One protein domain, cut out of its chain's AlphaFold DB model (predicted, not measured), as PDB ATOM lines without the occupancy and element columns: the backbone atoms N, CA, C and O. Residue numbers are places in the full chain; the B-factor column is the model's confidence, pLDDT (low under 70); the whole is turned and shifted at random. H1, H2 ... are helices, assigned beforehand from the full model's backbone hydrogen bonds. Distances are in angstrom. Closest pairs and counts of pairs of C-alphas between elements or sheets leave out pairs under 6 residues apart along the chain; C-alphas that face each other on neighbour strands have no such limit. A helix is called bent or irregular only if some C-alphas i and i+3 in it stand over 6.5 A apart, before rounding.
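This is residues 136 to 189 of the 191 residues of the protein "Prolamin-like domain containing protein" of Trema orientale (UniProt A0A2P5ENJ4). Three helices are stacked crosswise in a small compact cluster, their centres at the corners of a triangle; each packs on the other two, and none of them lie side by side. The two links, residues 151 to 156 and 170 to 176, curve round opposite ends of the cluster. The printed part has 54 residues with three named helices, H1, H2 and H3 in chain order, and no named strand; its class is all helix. It is compact, with a radius of gyration of the C-alphas of 9.9 A, and rounded, with spans of 27 by 21 by 20 A.

H1, residues 136 to 150, touches H2, residues 157 to 169, at a steep tilt of 66 degrees, opposite ways; their closest C-alphas, those of Cys 141 and Cys 159, are 5.5 A apart. With residues 145 to 149 alone, H1 touches H3, residues 177 to 187. These two helices are about perpendicular, at 89 degrees, and their closest C-alphas, those of Met 145 and Ser 182, are 5.8 A apart. H2 and H3 touch at a steep tilt of 61 degrees, opposite ways, the closest C-alphas being those of Cys 160 and Cys 186, at 5.2 A. Each O i to N i+4 pair is within hydrogen-bond range in H2 and H3, but 7 of 11 in H1.

H1 begins at C-alpha 136 (74.211, 17.321, 5.262) and is 21.1 A long; it is irregular, with C-alphas 140 and 143 7.5 A apart. H2 is 18.3 A long, from C-alpha 157 at (77.206, 0.238, 10.977). H3 is 15.2 A long and ends at C-alpha 187 (86.985, 0.964, 7.589).

The C-alphas farthest apart, those of Ser 152 and Arg 171, are 26.8 A apart. The printed part has no cut, and both links are short. Mean pLDDT of the printed part is 84.3; residues 152 and 172 to 174 are under 70.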
ATOM      1  N   HIS A 136      75.451  17.334   4.479       83.56
ATOM      2  CA  HIS A 136      74.211  17.321   5.262       83.56
ATOM      3  C   HIS A 136      73.740  15.900   5.619       83.56
ATOM      4  O   HIS A 136      73.074  15.695   6.630       83.56
ATOM      5  N   ARG A 137      74.118  14.882   4.831       87.00
ATOM      6  CA  ARG A 137      73.794  13.476   5.125       87.00
ATOM      7  C   ARG A 137      74.522  12.963   6.369       87.00
ATOM      8  O   ARG A 137      74.112  11.961   6.944       87.00
ATOM      9  N   LEU A 138      75.580  13.652   6.804       88.75
ATOM     10  CA  LEU A 138      76.304  13.339   8.032       88.75
ATOM     11  C   LEU A 138      75.616  13.887   9.286       88.75
ATOM     12  O   LEU A 138      76.001  13.482  10.380       88.75
ATOM     13  N   ASP A 139      74.607  14.757   9.171       84.44
ATOM     14  CA  ASP A 139      73.967  15.393  10.331       84.44
ATOM     15  C   ASP A 139      73.352  14.357  11.279       84.44
ATOM     16  O   ASP A 139      73.512  14.446  12.499       84.44
ATOM     17  N   SER A 140      72.738  13.303  10.729       84.19
ATOM     18  CA  SER A 140      72.200  12.187  11.517       84.19
ATOM     19  C   SER A 140      73.284  11.386  12.247       84.19
ATOM     20  O   SER A 140      73.002  10.752  13.260       84.19
ATOM     21  N   CYS A 141      74.526  11.435  11.763       89.31
ATOM     22  CA  CYS A 141      75.673  10.699  12.295       89.31
ATOM     23  C   CYS A 141      76.650  11.564  13.091       89.31
ATOM     24  O   CYS A 141      77.569  11.038  13.725       89.31
ATOM     25  N   TYR A 142      76.441  12.881  13.117       86.00
ATOM     26  CA  TYR A 142      77.373  13.836  13.703       86.00
ATOM     27  C   TYR A 142      77.675  13.527  15.173       86.00
ATOM     28  O   TYR A 142      78.830  13.531  15.591       86.00
ATOM     29  N   ASN A 143      76.654  13.164  15.951       80.62
ATOM     30  CA  ASN A 143      76.818  12.822  17.364       80.62
ATOM     31  C   ASN A 143      77.638  11.539  17.585       80.62
ATOM     32  O   ASN A 143      78.316  11.406  18.603       80.62
ATOM     33  N   GLU A 144      77.581  10.569  16.673       86.12
ATOM     34  CA  GLU A 144      78.412   9.360  16.749       86.12
ATOM     35  C   GLU A 144      79.858   9.654  16.370       86.12
ATOM     36  O   GLU A 144      80.771   9.263  17.097       86.12
ATOM     37  N   MET A 145      80.058  10.422  15.299       88.12
ATOM     38  CA  MET A 145      81.377  10.900  14.888       88.12
ATOM     39  C   MET A 145      82.041  11.722  15.999       88.12
ATOM     40  O   MET A 145      83.201  11.497  16.332       88.12
ATOM     41  N   LEU A 146      81.291  12.621  16.646       83.88
ATOM     42  CA  LEU A 146      81.776  13.443  17.756       83.88
ATOM     43  C   LEU A 146      82.166  12.594  18.969       83.88
ATOM     44  O   LEU A 146      83.243  12.781  19.535       83.88
ATOM     45  N   ARG A 147      81.338  11.605  19.333       79.31
ATOM     46  CA  ARG A 147      81.659  10.650  20.407       79.31
ATOM     47  C   ARG A 147      82.902   9.816  20.091       79.31
ATOM     48  O   ARG A 147      83.705   9.586  20.991       79.31
ATOM     49  N   ARG A 148      83.081   9.390  18.836       84.19
ATOM     50  CA  ARG A 148      84.269   8.652  18.377       84.19
ATOM     51  C   ARG A 148      85.528   9.520  18.327       84.19
ATOM     52  O   ARG A 148      86.624   9.016  18.556       84.19
ATOM     53  N   TYR A 149      85.380  10.807  18.035       82.56
ATOM     54  CA  TYR A 149      86.493  11.750  18.001       82.56
ATOM     55  C   TYR A 149      87.010  12.075  19.409       82.56
ATOM     56  O   TYR A 149      88.216  12.127  19.635       82.56
ATOM     57  N   HIS A 150      86.104  12.237  20.378       78.25
ATOM     58  CA  HIS A 150      86.447  12.524  21.776       78.25
ATOM     59  C   HIS A 150      86.668  11.278  22.651       78.25
ATOM     60  O   HIS A 150      87.006  11.412  23.828       78.25
ATOM     61  N   GLY A 151      86.477  10.068  22.121       75.31
ATOM     62  CA  GLY A 151      86.580   8.836  22.898       75.31
ATOM     63  C   GLY A 151      86.433   7.561  22.067       75.31
ATOM     64  O   GLY A 151      86.426   7.569  20.843       75.31
ATOM     65  N   SER A 152      86.326   6.421  22.740       66.19
ATOM     66  CA  SER A 152      86.382   5.085  22.126       66.19
ATOM     67  C   SER A 152      85.020   4.500  21.720       66.19
ATOM     68  O   SER A 152      84.933   3.297  21.472       66.19
ATOM     69  N   CYS A 153      83.944   5.297  21.643       75.88
ATOM     70  CA  CYS A 153      82.655   4.756  21.195       75.88
ATOM     71  C   CYS A 153      82.705   4.379  19.715       75.88
ATOM     72  O   CYS A 153      83.128   5.176  18.878       75.88
ATOM     73  N   ARG A 154      82.243   3.166  19.394       81.50
ATOM     74  CA  ARG A 154      82.074   2.721  18.008       81.50
ATOM     75  C   ARG A 154      80.970   3.528  17.328       81.50
ATOM     76  O   ARG A 154      79.924   3.777  17.920       81.50
ATOM     77  N   ILE A 155      81.229   3.894  16.079       88.62
ATOM     78  CA  ILE A 155      80.211   4.387  15.153       88.62
ATOM     79  C   ILE A 155      79.375   3.178  14.723       88.62
ATOM     80  O   ILE A 155      79.931   2.101  14.510       88.62
ATOM     81  N   THR A 156      78.058   3.334  14.654       88.69
ATOM     82  CA  THR A 156      77.132   2.285  14.215       88.69
ATOM     83  C   THR A 156      77.364   1.929  12.750       88.69
ATOM     84  O   THR A 156      77.753   2.780  11.950       88.69
ATOM     85  N   ALA A 157      77.069   0.683  12.365       88.19
ATOM     86  CA  ALA A 157      77.206   0.238  10.977       88.19
ATOM     87  C   ALA A 157      76.408   1.126  10.002       88.19
ATOM     88  O   ALA A 157      76.932   1.522   8.967       88.19
ATOM     89  N   SER A 158      75.189   1.535  10.381       91.19
ATOM     90  CA  SER A 158      74.353   2.461   9.603       91.19
ATOM     91  C   SER A 158      75.015   3.821   9.376       91.19
ATOM     92  O   SER A 158      74.961   4.366   8.270       91.19
ATOM     93  N   CYS A 159      75.673   4.370  10.403       92.19
ATOM     94  CA  CYS A 159      76.414   5.613  10.241       92.19
ATOM     95  C   CYS A 159      77.707   5.420   9.465       92.19
ATOM     96  O   CYS A 159      78.051   6.281   8.660       92.19
ATOM     97  N   CYS A 160      78.381   4.284   9.622       93.75
ATOM     98  CA  CYS A 160      79.562   3.971   8.834       93.75
ATOM     99  C   CYS A 160      79.267   3.873   7.341       93.75
ATOM    100  O   CYS A 160      80.004   4.467   6.559       93.75
ATOM    101  N   THR A 161      78.159   3.247   6.934       93.06
ATOM    102  CA  THR A 161      77.739   3.242   5.525       93.06
ATOM    103  C   THR A 161      77.574   4.665   4.991       93.06
ATOM    104  O   THR A 161      78.107   4.995   3.938       93.06
ATOM    105  N   THR A 162      76.908   5.538   5.752       93.00
ATOM    106  CA  THR A 162      76.678   6.936   5.351       93.00
ATOM    107  C   THR A 162      77.983   7.736   5.280       93.00
ATOM    108  O   THR A 162      78.211   8.473   4.326       93.00
ATOM    109  N   ILE A 163      78.867   7.575   6.268       91.69
ATOM    110  CA  ILE A 163      80.167   8.256   6.330       91.69
ATOM    111  C   ILE A 163      81.059   7.836   5.162       91.69
ATOM    112  O   ILE A 163      81.689   8.693   4.543       91.69
ATOM    113  N   LEU A 164      81.110   6.539   4.850       92.12
ATOM    114  CA  LEU A 164      81.908   6.013   3.745       92.12
ATOM    115  C   LEU A 164      81.346   6.447   2.384       92.12
ATOM    116  O   LEU A 164      82.125   6.843   1.522       92.12
ATOM    117  N   ASP A 165      80.023   6.461   2.215       91.19
ATOM    118  CA  ASP A 165      79.356   6.931   0.994       91.19
ATOM    119  C   ASP A 165      79.628   8.425   0.731       91.19
ATOM    120  O   ASP A 165      80.038   8.828  -0.364       91.19
ATOM    121  N   VAL A 166      79.530   9.261   1.772       89.50
ATOM    122  CA  VAL A 166      79.886  10.688   1.682       89.50
ATOM    123  C   VAL A 166      81.384  10.857   1.411       89.50
ATOM    124  O   VAL A 166      81.768  11.699   0.606       89.50
ATOM    125  N   ALA A 167      82.249  10.041   2.017       88.62
ATOM    126  CA  ALA A 167      83.694  10.096   1.793       88.62
ATOM    127  C   ALA A 167      84.120   9.677   0.377       88.62
ATOM    128  O   ALA A 167      85.146  10.148  -0.109       88.62
ATOM    129  N   GLN A 168      83.364   8.792  -0.274       87.56
ATOM    130  CA  GLN A 168      83.573   8.430  -1.677       87.56
ATOM    131  C   GLN A 168      83.087   9.534  -2.619       87.56
ATOM    132  O   GLN A 168      83.743   9.829  -3.619       87.56
ATOM    133  N   THR A 169      81.965  10.170  -2.279       85.38
ATOM    134  CA  THR A 169      81.346  11.227  -3.088       85.38
ATOM    135  C   THR A 169      82.120  12.550  -3.003       85.38
ATOM    136  O   THR A 169      82.334  13.235  -4.006       85.38
ATOM    137  N   CYS A 170      82.605  12.911  -1.814       81.69
ATOM    138  CA  CYS A 170      83.397  14.114  -1.581       81.69
ATOM    139  C   CYS A 170      84.890  13.845  -1.837       81.69
ATOM    140  O   CYS A 170      85.484  12.974  -1.210       81.69
ATOM    141  N   ARG A 171      85.556  14.635  -2.695       73.31
ATOM    142  CA  ARG A 171      87.009  14.480  -2.938       73.31
ATOM    143  C   ARG A 171      87.825  14.536  -1.634       73.31
ATOM    144  O   ARG A 171      87.746  15.495  -0.867       73.31
ATOM    145  N   THR A 172      88.698  13.546  -1.454       64.38
ATOM    146  CA  THR A 172      89.486  13.258  -0.239       64.38
ATOM    147  C   THR A 172      90.428  14.373   0.222       64.38
ATOM    148  O   THR A 172      90.797  14.416   1.396       64.38
ATOM    149  N   SER A 173      90.819  15.290  -0.667       60.09
ATOM    150  CA  SER A 173      91.791  16.349  -0.361       60.09
ATOM    151  C   SER A 173      91.257  17.452   0.555       60.09
ATOM    152  O   SER A 173      92.056  18.207   1.102       60.09
ATOM    153  N   GLN A 174      89.938  17.545   0.756       64.88
ATOM    154  CA  GLN A 174      89.311  18.577   1.600       64.88
ATOM    155  C   GLN A 174      88.670  18.021   2.876       64.88
ATOM    156  O   GLN A 174      87.944  18.733   3.570       64.88
ATOM    157  N   ILE A 175      88.932  16.753   3.198       74.12
ATOM    158  CA  ILE A 175      88.360  16.095   4.370       74.12
ATOM    159  C   ILE A 175      89.044  16.598   5.643       74.12
ATOM    160  O   ILE A 175      90.257  16.462   5.800       74.12
ATOM    161  N   SER A 176      88.247  17.168   6.554       81.38
ATOM    162  CA  SER A 176      88.697  17.554   7.897       81.38
ATOM    163  C   SER A 176      89.220  16.343   8.674       81.38
ATOM    164  O   SER A 176      88.721  15.228   8.504       81.38
ATOM    165  N   ASP A 177      90.175  16.551   9.583       82.94
ATOM    166  CA  ASP A 177      90.715  15.461  10.414       82.94
ATOM    167  C   ASP A 177      89.629  14.763  11.248       82.94
ATOM    168  O   ASP A 177      89.714  13.567  11.517       82.94
ATOM    169  N   PHE A 178      88.563  15.495  11.584       82.62
ATOM    170  CA  PHE A 178      87.364  14.969  12.230       82.62
ATOM    171  C   PHE A 178      86.670  13.878  11.399       82.62
ATOM    172  O   PHE A 178      86.422  12.768  11.880       82.62
ATOM    173  N   LEU A 179      86.379  14.178  10.131       86.12
ATOM    174  CA  LEU A 179      85.747  13.215   9.234       86.12
ATOM    175  C   LEU A 179      86.729  12.096   8.855       86.12
ATOM    176  O   LEU A 179      86.324  10.940   8.814       86.12
ATOM    177  N   ARG A 180      88.023  12.399   8.682       87.88
ATOM    178  CA  ARG A 180      89.065  11.389   8.424       87.88
ATOM    179  C   ARG A 180      89.128  10.340   9.539       87.88
ATOM    180  O   ARG A 180      89.056   9.153   9.248       87.88
ATOM    181  N   ASN A 181      89.141  10.772  10.802       88.88
ATOM    182  CA  ASN A 181      89.113   9.868  11.954       88.88
ATOM    183  C   ASN A 181      87.885   8.939  11.951       88.88
ATOM    184  O   ASN A 181      87.994   7.756  12.268       88.88
ATOM    185  N   SER A 182      86.726   9.472  11.558       90.19
ATOM    186  CA  SER A 182      85.480   8.707  11.467       90.19
ATOM    187  C   SER A 182      85.509   7.685  10.323       90.19
ATOM    188  O   SER A 182      85.077   6.553  10.511       90.19
ATOM    189  N   ILE A 183      86.067   8.050   9.163       91.44
ATOM    190  CA  ILE A 183      86.260   7.142   8.018       91.44
ATOM    191  C   ILE A 183      87.187   5.989   8.413       91.44
ATOM    192  O   ILE A 183      86.834   4.832   8.198       91.44
ATOM    193  N   ASP A 184      88.341   6.284   9.017       90.75
ATOM    194  CA  ASP A 184      89.302   5.255   9.432       90.75
ATOM    195  C   ASP A 184      88.682   4.312  10.472       90.75
ATOM    196  O   ASP A 184      88.840   3.095  10.400       90.75
ATOM    197  N   ALA A 185      87.903   4.860  11.410       89.31
ATOM    198  CA  ALA A 185      87.172   4.062  12.387       89.31
ATOM    199  C   ALA A 185      86.123   3.139  11.752       89.31
ATOM    200  O   ALA A 185      85.884   2.063  12.293       89.31
ATOM    201  N   CYS A 186      85.495   3.552  10.651       92.12
ATOM    202  CA  CYS A 186      84.504   2.752   9.940       92.12
ATOM    203  C   CYS A 186      85.131   1.673   9.057       92.12
ATOM    204  O   CYS A 186      84.641   0.550   9.060       92.12
ATOM    205  N   LYS A 187      86.246   1.966   8.378       90.19
ATOM    206  CA  LYS A 187      86.985   0.964   7.589       90.19
ATOM    207  C   LYS A 187      87.491  -0.189   8.454       90.19
ATOM    208  O   LYS A 187      87.315  -1.345   8.102       90.19
ATOM    209  N   ASN A 188      88.026   0.126   9.632       84.44
ATOM    210  CA  ASN A 188      88.537  -0.874  10.574       84.44
ATOM    211  C   ASN A 188      87.430  -1.683  11.290       84.44
ATOM    212  O   ASN A 188      87.741  -2.465  12.184       84.44
ATOM    213  N   GLN A 189      86.145  -1.441  11.001       76.38
ATOM    214  CA  GLN A 189      85.040  -2.283  11.483       76.38
ATOM    215  C   GLN A 189      84.613  -3.351  10.468       76.38
ATOM    216  O   GLN A 189      83.861  -4.245  10.850       76.38
TER     217      GLN A 189